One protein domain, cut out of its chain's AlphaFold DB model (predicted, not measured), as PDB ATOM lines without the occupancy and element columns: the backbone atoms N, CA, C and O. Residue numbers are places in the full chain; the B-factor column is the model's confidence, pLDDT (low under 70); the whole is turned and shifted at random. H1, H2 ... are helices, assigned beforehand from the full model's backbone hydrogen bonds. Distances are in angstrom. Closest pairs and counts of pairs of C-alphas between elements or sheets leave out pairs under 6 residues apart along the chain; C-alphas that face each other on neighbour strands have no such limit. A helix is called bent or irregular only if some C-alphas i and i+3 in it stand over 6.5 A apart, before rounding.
ATOM      1  N   GLN A   2      10.379  42.428   3.030       74.50
ATOM      2  CA  GLN A   2       9.363  42.995   2.126       74.50
ATOM      3  C   GLN A   2       9.385  42.446   0.682       74.50
ATOM      4  O   GLN A   2       8.335  42.074   0.164       74.50
ATOM      5  N   THR A   3      10.555  42.309   0.047       76.19
ATOM      6  CA  THR A   3      10.681  41.784  -1.333       76.19
ATOM      7  C   THR A   3      10.139  40.362  -1.474       76.19
ATOM      8  O   THR A   3       9.463  40.037  -2.446       76.19
ATOM      9  N   PHE A   4      10.385  39.515  -0.469       81.12
ATOM     10  CA  PHE A   4       9.897  38.137  -0.458       81.12
ATOM     11  C   PHE A   4       8.365  38.072  -0.437       81.12
ATOM     12  O   PHE A   4       7.770  37.315  -1.203       81.12
ATOM     13  N   VAL A   5       7.722  38.913   0.382       86.94
ATOM     14  CA  VAL A   5       6.256  39.000   0.447       86.94
ATOM     15  C   VAL A   5       5.679  39.418  -0.908       86.94
ATOM     16  O   VAL A   5       4.732  38.795  -1.383       86.94
ATOM     17  N   TRP A   6       6.281  40.401  -1.583       87.25
ATOM     18  CA  TRP A   6       5.832  40.831  -2.913       87.25
ATOM     19  C   TRP A   6       5.985  39.750  -3.983       87.25
ATOM     20  O   TRP A   6       5.051  39.533  -4.757       87.25
ATOM     21  N   MET A   7       7.106  39.024  -4.003       87.44
ATOM     22  CA  MET A   7       7.283  37.886  -4.915       87.44
ATOM     23  C   MET A   7       6.200  36.824  -4.707       87.44
ATOM     24  O   MET A   7       5.656  36.298  -5.678       87.44
ATOM     25  N   LEU A   8       5.839  36.551  -3.451       93.50
ATOM     26  CA  LEU A   8       4.789  35.600  -3.104       93.50
ATOM     27  C   LEU A   8       3.411  36.087  -3.588       93.50
ATOM     28  O   LEU A   8       2.702  35.336  -4.258       93.50
ATOM     29  N   VAL A   9       3.054  37.351  -3.336       93.69
ATOM     30  CA  VAL A   9       1.783  37.956  -3.789       93.69
ATOM     31  C   VAL A   9       1.658  37.936  -5.318       93.69
ATOM     32  O   VAL A   9       0.614  37.549  -5.861       93.69
ATOM     33  N   ILE A  10       2.721  38.309  -6.035       92.50
ATOM     34  CA  ILE A  10       2.745  38.303  -7.505       92.50
ATOM     35  C   ILE A  10       2.659  36.868  -8.031       92.50
ATOM     36  O   ILE A  10       1.853  36.592  -8.923       92.50
ATOM     37  N   GLY A  11       3.401  35.933  -7.432       93.50
ATOM     38  CA  GLY A  11       3.339  34.508  -7.757       93.50
ATOM     39  C   GLY A  11       1.932  33.926  -7.591       93.50
ATOM     40  O   GLY A  11       1.421  33.279  -8.507       93.50
ATOM     41  N   CYS A  12       1.252  34.223  -6.479       96.62
ATOM     42  CA  CYS A  12      -0.146  33.842  -6.254       96.62
ATOM     43  C   CYS A  12      -1.085  34.434  -7.313       96.62
ATOM     44  O   CYS A  12      -1.977  33.744  -7.800       96.62
ATOM     45  N   SER A  13      -0.873  35.689  -7.705       96.38
ATOM     46  CA  SER A  13      -1.697  36.364  -8.717       96.38
ATOM     47  C   SER A  13      -1.538  35.729 -10.103       96.38
ATOM     48  O   SER A  13      -2.533  35.481 -10.789       96.38
ATOM     49  N   ILE A  14      -0.301  35.391 -10.491       95.19
ATOM     50  CA  ILE A  14       0.008  34.650 -11.725       95.19
ATOM     51  C   ILE A  14      -0.627  33.257 -11.683       95.19
ATOM     52  O   ILE A  14      -1.264  32.847 -12.654       95.19
ATOM     53  N   PHE A  15      -0.509  32.551 -10.554       96.69
ATOM     54  CA  PHE A  15      -1.124  31.238 -10.361       96.69
ATOM     55  C   PHE A  15      -2.646  31.293 -10.523       96.69
ATOM     56  O   PHE A  15      -3.200  30.496 -11.277       96.69
ATOM     57  N   VAL A  16      -3.323  32.248  -9.875       97.56
ATOM     58  CA  VAL A  16      -4.781  32.422  -9.989       97.56
ATOM     59  C   VAL A  16      -5.184  32.717 -11.428       97.56
ATOM     60  O   VAL A  16      -6.136  32.123 -11.931       97.56
ATOM     61  N   TYR A  17      -4.446  33.587 -12.125       96.88
ATOM     62  CA  TYR A  17      -4.715  33.872 -13.532       96.88
ATOM     63  C   TYR A  17      -4.577  32.617 -14.405       96.88
ATOM     64  O   TYR A  17      -5.467  32.287 -15.195       96.88
ATOM     65  N   TRP A  18      -3.471  31.891 -14.257       96.19
ATOM     66  CA  TRP A  18      -3.204  30.670 -15.010       96.19
ATOM     67  C   TRP A  18      -4.241  29.576 -14.722       96.19
ATOM     68  O   TRP A  18      -4.771  28.966 -15.650       96.19
ATOM     69  N   ASP A  19      -4.602  29.371 -13.457       97.50
ATOM     70  CA  ASP A  19      -5.611  28.395 -13.050       97.50
ATOM     71  C   ASP A  19      -7.008  28.756 -13.579       97.50
ATOM     72  O   ASP A  19      -7.696  27.901 -14.144       97.50
ATOM     73  N   ALA A  20      -7.413  30.027 -13.481       97.06
ATOM     74  CA  ALA A  20      -8.705  30.491 -13.981       97.06
ATOM     75  C   ALA A  20      -8.814  30.356 -15.504       97.06
ATOM     76  O   ALA A  20      -9.821  29.866 -16.017       97.06
ATOM     77  N   THR A  21      -7.762  30.724 -16.239       95.94
ATOM     78  CA  THR A  21      -7.733  30.600 -17.705       95.94
ATOM     79  C   THR A  21      -7.700  29.143 -18.171       95.94
ATOM     80  O   THR A  21      -8.405  28.802 -19.123       95.94
ATOM     81  N   ARG A  22      -6.950  28.264 -17.491       96.38
ATOM     82  CA  ARG A  22      -6.894  26.822 -17.790       96.38
ATOM     83  C   ARG A  22      -8.242  26.136 -17.584       96.38
ATOM     84  O   ARG A  22      -8.612  25.278 -18.380       96.38
ATOM     85  N   ASN A  23      -8.977  26.528 -16.547       97.38
ATOM     86  CA  ASN A  23     -10.295  25.975 -16.237       97.38
ATOM     87  C   ASN A  23     -11.457  26.749 -16.883       97.38
ATOM     88  O   ASN A  23     -12.608  26.466 -16.566       97.38
ATOM     89  N   LYS A  24     -11.176  27.706 -17.781       97.12
ATOM     90  CA  LYS A  24     -12.178  28.522 -18.495       97.12
ATOM     91  C   LYS A  24     -13.140  29.289 -17.565       97.12
ATOM     92  O   LYS A  24     -14.305  29.496 -17.901       97.12
ATOM     93  N   ILE A  25     -12.653  29.706 -16.393       96.75
ATOM     94  CA  ILE A  25     -13.406  30.488 -15.403       96.75
ATOM     95  C   ILE A  25     -13.520  31.938 -15.892       96.75
ATOM     96  O   ILE A  25     -12.513  32.611 -16.133       96.75
ATOM     97  N   GLY A  26     -14.746  32.451 -16.001       94.69
ATOM     98  CA  GLY A  26     -14.996  33.831 -16.405       94.69
ATOM     99  C   GLY A  26     -16.394  34.333 -16.060       94.69
ATOM    100  O   GLY A  26     -17.165  33.660 -15.377       94.69
ATOM    101  N   LYS A  27     -16.706  35.548 -16.521       96.19
ATOM    102  CA  LYS A  27     -17.977  36.223 -16.240       96.19
ATOM    103  C   LYS A  27     -19.101  35.667 -17.122       96.19
ATOM    104  O   LYS A  27     -19.023  35.767 -18.340       96.19
ATOM    105  N   ILE A  28     -20.160  35.160 -16.498       94.50
ATOM    106  CA  ILE A  28     -21.408  34.715 -17.140       94.50
ATOM    107  C   ILE A  28     -22.394  35.892 -17.180       94.50
ATOM    108  O   ILE A  28     -22.653  36.498 -16.140       94.50
ATOM    109  N   SER A  29     -22.945  36.228 -18.346       91.00
ATOM    110  CA  SER A  29     -23.740  37.451 -18.571       91.00
ATOM    111  C   SER A  29     -24.960  37.598 -17.650       91.00
ATOM    112  O   SER A  29     -25.238  38.699 -17.179       91.00
ATOM    113  N   ASP A  30     -25.616  36.486 -17.310       91.56
ATOM    114  CA  ASP A  30     -26.948  36.509 -16.684       91.56
ATOM    115  C   ASP A  30     -26.943  36.335 -15.157       91.56
ATOM    116  O   ASP A  30     -27.994  36.333 -14.518       91.56
ATOM    117  N   LYS A  31     -25.767  36.197 -14.526       90.25
ATOM    118  CA  LYS A  31     -25.656  35.979 -13.070       90.25
ATOM    119  C   LYS A  31     -24.976  37.157 -12.374       90.25
ATOM    120  O   LYS A  31     -23.782  37.396 -12.538       90.25
ATOM    121  N   LYS A  32     -25.699  37.855 -11.495       88.00
ATOM    122  CA  LYS A  32     -25.109  38.845 -10.578       88.00
ATOM    123  C   LYS A  32     -24.620  38.140  -9.310       88.00
ATOM    124  O   LYS A  32     -25.383  37.907  -8.383       88.00
ATOM    125  N   SER A  33     -23.345  37.761  -9.276       92.38
ATOM    126  CA  SER A  33     -22.678  37.244  -8.075       92.38
ATOM    127  C   SER A  33     -21.294  37.868  -7.959       92.38
ATOM    128  O   SER A  33     -20.613  38.018  -8.969       92.38
ATOM    129  N   LEU A  34     -20.845  38.168  -6.738       90.12
ATOM    130  CA  LEU A  34     -19.489  38.671  -6.476       90.12
ATOM    131  C   LEU A  34     -18.394  37.695  -6.940       90.12
ATOM    132  O   LEU A  34     -17.289  38.105  -7.263       90.12
ATOM    133  N   THR A  35     -18.721  36.401  -7.023       91.50
ATOM    134  CA  THR A  35     -17.803  35.359  -7.517       91.50
ATOM    135  C   THR A  35     -17.801  35.219  -9.043       91.50
ATOM    136  O   THR A  35     -16.981  34.489  -9.595       91.50
ATOM    137  N   ASN A  36     -18.709  35.917  -9.737       95.31
ATOM    138  CA  ASN A  36     -18.829  35.903 -11.192       95.31
ATOM    139  C   ASN A  36     -17.926  36.975 -11.823       95.31
ATOM    140  O   ASN A  36     -18.388  37.970 -12.386       95.31
ATOM    141  N   ALA A  37     -16.621  36.778 -11.673       95.81
ATOM    142  CA  ALA A  37     -15.586  37.697 -12.120       95.81
ATOM    143  C   ALA A  37     -14.758  37.085 -13.267       95.81
ATOM    144  O   ALA A  37     -14.533  35.872 -13.287       95.81
ATOM    145  N   PRO A  38     -14.278  37.895 -14.232       96.12
ATOM    146  CA  PRO A  38     -13.342  37.415 -15.244       96.12
ATOM    147  C   PRO A  38     -12.003  37.013 -14.607       96.12
ATOM    148  O   PRO A  38     -11.609  37.573 -13.584       96.12
ATOM    149  N   ALA A  39     -11.261  36.098 -15.244       95.62
ATOM    150  CA  ALA A  39      -9.957  35.622 -14.759       95.62
ATOM    151  C   ALA A  39      -8.983  36.760 -14.393       95.62
ATOM    152  O   ALA A  39      -8.301  36.696 -13.374       95.62
ATOM    153  N   GLY A  40      -8.964  37.839 -15.187       93.75
ATOM    154  CA  GLY A  40      -8.139  39.017 -14.904       93.75
ATOM    155  C   GLY A  40      -8.519  39.738 -13.608       93.75
ATOM    156  O   GLY A  40      -7.636  40.197 -12.894       93.75
ATOM    157  N   LEU A  41      -9.809  39.786 -13.258       95.31
ATOM    158  CA  LEU A  41     -10.267  40.428 -12.023       95.31
ATOM    159  C   LEU A  41      -9.953  39.573 -10.788       95.31
ATOM    160  O   LEU A  41      -9.610  40.126  -9.752       95.31
ATOM    161  N   TRP A  42      -9.999  38.242 -10.901       97.06
ATOM    162  CA  TRP A  42      -9.531  37.348  -9.836       97.06
ATOM    163  C   TRP A  42      -8.032  37.510  -9.565       97.06
ATOM    164  O   TRP A  42      -7.620  37.611  -8.408       97.06
ATOM    165  N   ALA A  43      -7.223  37.588 -10.622       96.25
ATOM    166  CA  ALA A  43      -5.787  37.821 -10.509       96.25
ATOM    167  C   ALA A  43      -5.478  39.211  -9.930       96.25
ATOM    168  O   ALA A  43      -4.691  39.328  -8.997       96.25
ATOM    169  N   PHE A  44      -6.151  40.254 -10.422       95.06
ATOM    170  CA  PHE A  44      -5.997  41.617  -9.913       95.06
ATOM    171  C   PHE A  44      -6.442  41.747  -8.452       95.06
ATOM    172  O   PHE A  44      -5.744  42.346  -7.641       95.06
ATOM    173  N   GLY A  45      -7.574  41.141  -8.088       95.69
ATOM    174  CA  GLY A  45      -8.037  41.103  -6.704       95.69
ATOM    175  C   GLY A  45      -7.063  40.353  -5.794       95.69
ATOM    176  O   GLY A  45      -6.820  40.794  -4.676       95.69
ATOM    177  N   THR A  46      -6.455  39.266  -6.285       96.50
ATOM    178  CA  THR A  46      -5.392  38.542  -5.569       96.50
ATOM    179  C   THR A  46      -4.157  39.414  -5.363       96.50
ATOM    180  O   THR A  46      -3.572  39.377  -4.289       96.50
ATOM    181  N   PHE A  47      -3.791  40.235  -6.344       94.44
ATOM    182  CA  PHE A  47      -2.662  41.156  -6.228       94.44
ATOM    183  C   PHE A  47      -2.936  42.285  -5.220       94.44
ATOM    184  O   PHE A  47      -2.092  42.578  -4.381       94.44
ATOM    185  N   MET A  48      -4.127  42.890  -5.268       94.12
ATOM    186  CA  MET A  48      -4.496  44.038  -4.424       94.12
ATOM    187  C   MET A  48      -4.856  43.656  -2.986       94.12
ATOM    188  O   MET A  48      -4.540  44.380  -2.049       94.12
ATOM    189  N   LEU A  49      -5.557  42.538  -2.801       95.25
ATOM    190  CA  LEU A  49      -6.140  42.116  -1.526       95.25
ATOM    191  C   LEU A  49      -5.814  40.642  -1.262       95.25
ATOM    192  O   LEU A  49      -6.705  39.847  -0.956       95.25
ATOM    193  N   TRP A  50      -4.534  40.276  -1.392       95.44
ATOM    194  CA  TRP A  50      -4.034  38.897  -1.316       95.44
ATOM    195  C   TRP A  50      -4.601  38.102  -0.135       95.44
ATOM    196  O   TRP A  50      -5.141  37.017  -0.344       95.44
ATOM    197  N   ILE A  51      -4.578  38.678   1.073       96.44
ATOM    198  CA  ILE A  51      -5.042  38.025   2.310       96.44
ATOM    199  C   ILE A  51      -6.521  37.611   2.231       96.44
ATOM    200  O   ILE A  51      -6.900  36.587   2.790       96.44
ATOM    201  N   MET A  52      -7.365  38.369   1.524       96.88
ATOM    202  CA  MET A  52      -8.800  38.078   1.418       96.88
ATOM    203  C   MET A  52      -9.148  37.317   0.137       96.88
ATOM    204  O   MET A  52      -9.868  36.319   0.173       96.88
ATOM    205  N   VAL A  53      -8.648  37.775  -1.011       97.50
ATOM    206  CA  VAL A  53      -9.090  37.291  -2.324       97.50
ATOM    207  C   VAL A  53      -8.452  35.953  -2.680       97.50
ATOM    208  O   VAL A  53      -9.136  35.111  -3.261       97.50
ATOM    209  N   PHE A  54      -7.192  35.707  -2.299       97.81
ATOM    210  CA  PHE A  54      -6.531  34.437  -2.610       97.81
ATOM    211  C   PHE A  54      -7.174  33.251  -1.870       97.81
ATOM    212  O   PHE A  54      -7.576  32.295  -2.544       97.81
ATOM    213  N   PRO A  55      -7.393  33.295  -0.537       97.94
ATOM    214  CA  PRO A  55      -8.116  32.226   0.152       97.94
ATOM    215  C   PRO A  55      -9.557  32.076  -0.338       97.94
ATOM    216  O   PRO A  55     -10.032  30.951  -0.503       97.94
ATOM    217  N   LEU A  56     -10.246  33.186  -0.636       97.50
ATOM    218  CA  LEU A  56     -11.604  33.150  -1.182       97.50
ATOM    219  C   LEU A  56     -11.649  32.443  -2.545       97.50
ATOM    220  O   LEU A  56     -12.538  31.619  -2.774       97.50
ATOM    221  N   TYR A  57     -10.687  32.726  -3.430       98.00
ATOM    222  CA  TYR A  57     -10.545  32.040  -4.714       98.00
ATOM    223  C   TYR A  57     -10.323  30.540  -4.510       98.00
ATOM    224  O   TYR A  57     -11.043  29.735  -5.099       98.00
ATOM    225  N   LEU A  58      -9.385  30.151  -3.638       98.00
ATOM    226  CA  LEU A  58      -9.093  28.742  -3.352       98.00
ATOM    227  C   LEU A  58     -10.308  28.003  -2.776       98.00
ATOM    228  O   LEU A  58     -10.616  26.898  -3.224       98.00
ATOM    229  N   TYR A  59     -11.034  28.629  -1.847       97.88
ATOM    230  CA  TYR A  59     -12.263  28.082  -1.272       97.88
ATOM    231  C   TYR A  59     -13.350  27.882  -2.338       97.88
ATOM    232  O   TYR A  59     -13.983  26.828  -2.399       97.88
ATOM    233  N   LYS A  60     -13.539  28.864  -3.230       97.44
ATOM    234  CA  LYS A  60     -14.545  28.812  -4.305       97.44
ATOM    235  C   LYS A  60     -14.101  28.079  -5.565       97.44
ATOM    236  O   LYS A  60     -14.927  27.860  -6.449       97.44
ATOM    237  N   ARG A  61     -12.848  27.637  -5.652       97.69
ATOM    238  CA  ARG A  61     -12.271  27.045  -6.863       97.69
ATOM    239  C   ARG A  61     -13.098  25.886  -7.423       97.69
ATOM    240  O   ARG A  61     -13.347  25.849  -8.623       97.69
ATOM    241  N   LYS A  62     -13.563  24.959  -6.577       97.94
ATOM    242  CA  LYS A  62     -14.372  23.803  -7.019       97.94
ATOM    243  C   LYS A  62     -15.708  24.240  -7.635       97.94
ATOM    244  O   LYS A  62     -16.043  23.784  -8.727       97.94
ATOM    245  N   ASP A  63     -16.409  25.169  -6.983       96.94
ATOM    246  CA  ASP A  63     -17.673  25.740  -7.471       96.94
ATOM    247  C   ASP A  63     -17.474  26.484  -8.799       96.94
ATOM    248  O   ASP A  63     -18.296  26.385  -9.709       96.94
ATOM    249  N   LEU A  64     -16.380  27.243  -8.918       97.06
ATOM    250  CA  LEU A  64     -16.052  28.003 -10.124       97.06
ATOM    251  C   LEU A  64     -15.734  27.080 -11.306       97.06
ATOM    252  O   LEU A  64     -16.217  27.330 -12.407       97.06
ATOM    253  N   ILE A  65     -14.990  25.992 -11.080       97.56
ATOM    254  CA  ILE A  65     -14.702  24.982 -12.112       97.56
ATOM    255  C   ILE A  65     -15.988  24.287 -12.569       97.56
ATOM    256  O   ILE A  65     -16.171  24.081 -13.766       97.56
ATOM    257  N   ALA A  66     -16.893  23.937 -11.647       96.75
ATOM    258  CA  ALA A  66     -18.177  23.333 -12.005       96.75
ATOM    259  C   ALA A  66     -19.005  24.268 -12.904       96.75
ATOM    260  O   ALA A  66     -19.441  23.861 -13.976       96.75
ATOM    261  N   LYS A  67     -19.110  25.550 -12.534       95.31
ATOM    262  CA  LYS A  67     -19.794  26.573 -13.346       95.31
ATOM    263  C   LYS A  67     -19.131  26.796 -14.707       95.31
ATOM    264  O   LYS A  67     -19.824  26.995 -15.698       95.31
ATOM    265  N   ALA A  68     -17.804  26.752 -14.769       95.88
ATOM    266  CA  ALA A  68     -17.063  26.915 -16.015       95.88
ATOM    267  C   ALA A  68     -17.227  25.723 -16.974       95.88
ATOM    268  O   ALA A  68     -17.101  25.897 -18.183       95.88
ATOM    269  N   LYS A  69     -17.536  24.519 -16.469       96.69
ATOM    270  CA  LYS A  69     -17.904  23.375 -17.322       96.69
ATOM    271  C   LYS A  69     -19.254  23.580 -18.008       96.69
ATOM    272  O   LYS A  69     -19.407  23.158 -19.146       96.69
ATOM    273  N   GLU A  70     -20.202  24.226 -17.330       96.38
ATOM    274  CA  GLU A  70     -21.518  24.563 -17.893       96.38
ATOM    275  C   GLU A  70     -21.424  25.723 -18.893       96.38
ATOM    276  O   GLU A  70     -22.037  25.686 -19.957       96.38
ATOM    277  N   HIS A  71     -20.629  26.746 -18.565       95.75
ATOM    278  CA  HIS A  71     -20.479  27.963 -19.364       95.75
ATOM    279  C   HIS A  71     -18.996  28.343 -19.512       95.75
ATOM    280  O   HIS A  71     -18.512  29.230 -18.801       95.75
ATOM    281  N   PRO A  72     -18.248  27.678 -20.409       95.31
ATOM    282  CA  PRO A  72     -16.825  27.937 -20.571       95.31
ATOM    283  C   PRO A  72     -16.583  29.324 -21.167       95.31
ATOM    284  O   PRO A  72     -17.115  29.659 -22.224       95.31
ATOM    285  N   VAL A  73     -15.729  30.117 -20.519       95.19
ATOM    286  CA  VAL A  73     -15.318  31.434 -21.016       95.19
ATOM    287  C   VAL A  73     -13.849  31.381 -21.409       95.19
ATOM    288  O   VAL A  73     -12.970  31.197 -20.566       95.19
ATOM    289  N   GLU A  74     -13.564  31.558 -22.698       93.06
ATOM    290  CA  GLU A  74     -12.193  31.628 -23.198       93.06
ATOM    291  C   GLU A  74     -11.743  33.088 -23.332       93.06
ATOM    292  O   GLU A  74     -12.281  33.830 -24.153       93.06
ATOM    293  N   PRO A  75     -10.744  33.534 -22.549       89.56
ATOM    294  CA  PRO A  75     -10.158  34.844 -22.767       89.56
ATOM    295  C   PRO A  75      -9.382  34.844 -24.079       89.56
ATOM    296  O   PRO A  75      -8.656  33.885 -24.370       89.56
ATOM    297  N   SER A  76      -9.492  35.943 -24.827       92.62
ATOM    298  CA  SER A  76      -8.775  36.114 -26.092       92.62
ATOM    299  C   SER A  76      -7.261  35.961 -25.900       92.62
ATOM    300  O   SER A  76      -6.707  36.324 -24.856       92.62
ATOM    301  N   GLN A  77      -6.557  35.449 -26.916       89.25
ATOM    302  CA  GLN A  77      -5.096  35.307 -26.844       89.25
ATOM    303  C   GLN A  77      -4.394  36.649 -26.586       89.25
ATOM    304  O   GLN A  77      -3.412  36.691 -25.847       89.25
ATOM    305  N   ALA A  78      -4.924  37.744 -27.144       90.69
ATOM    306  CA  ALA A  78      -4.423  39.093 -26.903       90.69
ATOM    307  C   ALA A  78      -4.531  39.483 -25.418       90.69
ATOM    308  O   ALA A  78      -3.547  39.926 -24.831       90.69
ATOM    309  N   GLN A  79      -5.678  39.228 -24.777       87.81
ATOM    310  CA  GLN A  79      -5.862  39.481 -23.342       87.81
ATOM    311  C   GLN A  79      -4.934  38.621 -22.474       87.81
ATOM    312  O   GLN A  79      -4.390  39.126 -21.494       87.81
ATOM    313  N   ARG A  80      -4.713  37.349 -22.839       89.19
ATOM    314  CA  ARG A  80      -3.768  36.466 -22.128       89.19
ATOM    315  C   ARG A  80      -2.347  37.011 -22.153       89.19
ATOM    316  O   ARG A  80      -1.710  37.094 -21.106       89.19
ATOM    317  N   LYS A  81      -1.871  37.411 -23.335       87.81
ATOM    318  CA  LYS A  81      -0.535  37.996 -23.505       87.81
ATOM    319  C   LYS A  81      -0.403  39.322 -22.757       87.81
ATOM    320  O   LYS A  81       0.590  39.512 -22.065       87.81
ATOM    321  N   ALA A  82      -1.408  40.195 -22.838       91.31
ATOM    322  CA  ALA A  82      -1.395  41.489 -22.161       91.31
ATOM    323  C   ALA A  82      -1.312  41.346 -20.633       91.31
ATOM    324  O   ALA A  82      -0.449  41.953 -20.009       91.31
ATOM    325  N   ILE A  83      -2.154  40.501 -20.026       88.69
ATOM    326  CA  ILE A  83      -2.174  40.333 -18.563       88.69
ATOM    327  C   ILE A  83      -0.878  39.689 -18.058       88.69
ATOM    328  O   ILE A  83      -0.312  40.160 -17.074       88.69
ATOM    329  N   LEU A  84      -0.373  38.653 -18.738       86.56
ATOM    330  CA  LEU A  84       0.901  38.029 -18.366       86.56
ATOM    331  C   LEU A  84       2.087  38.980 -18.550       86.56
ATOM    332  O   LEU A  84       2.986  38.982 -17.717       86.56
ATOM    333  N   SER A  85       2.079  39.813 -19.595       90.38
ATOM    334  CA  SER A  85       3.107  40.836 -19.807       90.38
ATOM    335  C   SER A  85       3.104  41.871 -18.684       90.38
ATOM    336  O   SER A  85       4.160  42.135 -18.119       90.38
ATOM    337  N   VAL A  86       1.935  42.389 -18.293       91.81
ATOM    338  CA  VAL A  86       1.822  43.349 -17.182       91.81
ATOM    339  C   VAL A  86       2.280  42.726 -15.861       91.81
ATOM    340  O   VAL A  86       3.076  43.334 -15.154       91.81
ATOM    341  N   LEU A  87       1.840  41.505 -15.537       85.12
ATOM    342  CA  LEU A  87       2.278  40.807 -14.321       85.12
ATOM    343  C   LEU A  87       3.782  40.496 -14.338       85.12
ATOM    344  O   LEU A  87       4.432  40.593 -13.302       85.12
ATOM    345  N   GLY A  88       4.341  40.159 -15.502       86.06
ATOM    346  CA  GLY A  88       5.776  39.941 -15.680       86.06
ATOM    347  C   GLY A  88       6.588  41.220 -15.486       86.06
ATOM    348  O   GLY A  88       7.580  41.203 -14.766       86.06
ATOM    349  N   VAL A  89       6.138  42.344 -16.053       88.44
ATOM    350  CA  VAL A  89       6.757  43.661 -15.827       88.44
ATOM    351  C   VAL A  89       6.672  44.040 -14.353       88.44
ATOM    352  O   VAL A  89       7.675  44.458 -13.792       88.44
ATOM    353  N   LEU A  90       5.529  43.836 -13.694       82.94
ATOM    354  CA  LEU A  90       5.392  44.081 -12.255       82.94
ATOM    355  C   LEU A  90       6.308  43.183 -11.418       82.94
ATOM    356  O   LEU A  90       6.848  43.653 -10.425       82.94
ATOM    357  N   LEU A  91       6.521  41.925 -11.812       83.06
ATOM    358  CA  LEU A  91       7.469  41.032 -11.144       83.06
ATOM    359  C   LEU A  91       8.907  41.533 -11.297       83.06
ATOM    360  O   LEU A  91       9.627  41.617 -10.310       83.06
ATOM    361  N   VAL A  92       9.314  41.891 -12.517       82.88
ATOM    362  CA  VAL A  92      10.645  42.451 -12.789       82.88
ATOM    363  C   VAL A  92      10.829  43.762 -12.033       82.88
ATOM    364  O   VAL A  92      11.843  43.942 -11.372       82.88
ATOM    365  N   LEU A  93       9.827  44.641 -12.045       78.69
ATOM    366  CA  LEU A  93       9.835  45.867 -11.260       78.69
ATOM    367  C   LEU A  93       9.886  45.586  -9.764       78.69
ATOM    368  O   LEU A  93      10.588  46.312  -9.095       78.69
ATOM    369  N   ALA A  94       9.220  44.557  -9.238       74.94
ATOM    370  CA  ALA A  94       9.285  44.195  -7.819       74.94
ATOM    371  C   ALA A  94      10.653  43.616  -7.418       74.94
ATOM    372  O   ALA A  94      11.131  43.849  -6.307       74.94
ATOM    373  N   LEU A  95      11.286  42.865  -8.323       72.38
ATOM    374  CA  LEU A  95      12.643  42.346  -8.153       72.38
ATOM    375  C   LEU A  95      13.669  43.481  -8.185       72.38
ATOM    376  O   LEU A  95      14.555  43.530  -7.337       72.38
ATOM    377  N   ILE A  96      13.507  44.424  -9.117       70.12
ATOM    378  CA  ILE A  96      14.352  45.616  -9.216       70.12
ATOM    379  C   ILE A  96      14.029  46.592  -8.084       70.12
ATOM    380  O   ILE A  96      14.935  47.181  -7.527       70.12
ATOM    381  N   SER A  97      12.778  46.720  -7.646       60.53
ATOM    382  CA  SER A  97      12.378  47.575  -6.525       60.53
ATOM    383  C   SER A  97      12.727  46.968  -5.168       60.53
ATOM    384  O   SER A  97      12.370  47.537  -4.150       60.53
ATOM    385  N   GLY A  98      13.489  45.871  -5.102       51.78
ATOM    386  CA  GLY A  98      14.399  45.670  -3.967       51.78
ATOM    387  C   GLY A  98      15.317  46.887  -3.737       51.78
ATOM    388  O   GLY A  98      15.780  47.079  -2.621       51.78
ATOM    389  N   PHE A  99      15.478  47.743  -4.757       49.62
ATOM    390  CA  PHE A  99      15.911  49.144  -4.723       49.62
ATOM    391  C   PHE A  99      14.765  50.121  -4.358       49.62
ATOM    392  O   PHE A  99      14.522  51.101  -5.067       49.62
TER     393      PHE A  99
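This is residues 2 to 99 of the 300 residues of an uncharacterized protein of Desulfatibacillum alkenivorans DSM 16219 (UniProt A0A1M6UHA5). A small up-and-down bundle, each helix running against the one before, has the long helix H1 at its core, with H4 packed along it and H2 and H3a also packed on it. H3 bends, and its second arm, H3b, turns away from the bundle; residues 29 to 34 of the link from H1 to H2 stick out. The 98 printed residues, with four named helices in the order H1, H2, H3, H4 and no named strand, are all helix in class. The whole is compact, with a radius of gyration of the C-alphas of 13.9 A, yet elongated, spanning 46 by 28 by 19 A.

H1, residues 2 to 22, is the hub. It touches H2, residues 39 to 48, as a helical hairpin at a shallow tilt of 14 degrees; the closest C-alphas, of Ser 13 and Ala 43, are 4.7 A apart. H4, residues 77 to 96, touches H1 at a shallow tilt of 11 degrees, opposite ways, with the C-alphas of Ile 10 and Leu 91 closest at 6.6 A. By its hydrogen bonds H3, residues 50 to 70, was assigned as one helix, but it is bent: C-alphas 59 and 62 are 7.5 A apart, and its arms H3a, residues 50 to 59, and H3b, residues 62 to 70, stand at a steep tilt of 62 degrees. With residues 9 to 16 alone H1 touches H3a, the C-alphas of Val 9 and Trp 50 being closest at 6.4 A. H2 and H3a form a helical hairpin at a steep tilt of 39 degrees, closest at the C-alphas of Thr 46 and Val 53, 5.1 A. H3b is near H1, while H3a and H4 are apart. Every O i to N i+4 pair is within hydrogen-bond range in H1, H2, H3b and H4, and 5 of 6 are in H3a.

H1 is 30.4 A long from C-alpha 2 at (9.363, 42.995, 2.126), and H4 28.2 A, to C-alpha 96 at (14.352, 45.616, -9.216).

The C-alphas of Glu 70 and Phe 99 are the two farthest apart, 46.7 A. The printed part has no cut; the link from H1 to H2 is long, and residues 97 to 99 are under pLDDT 70.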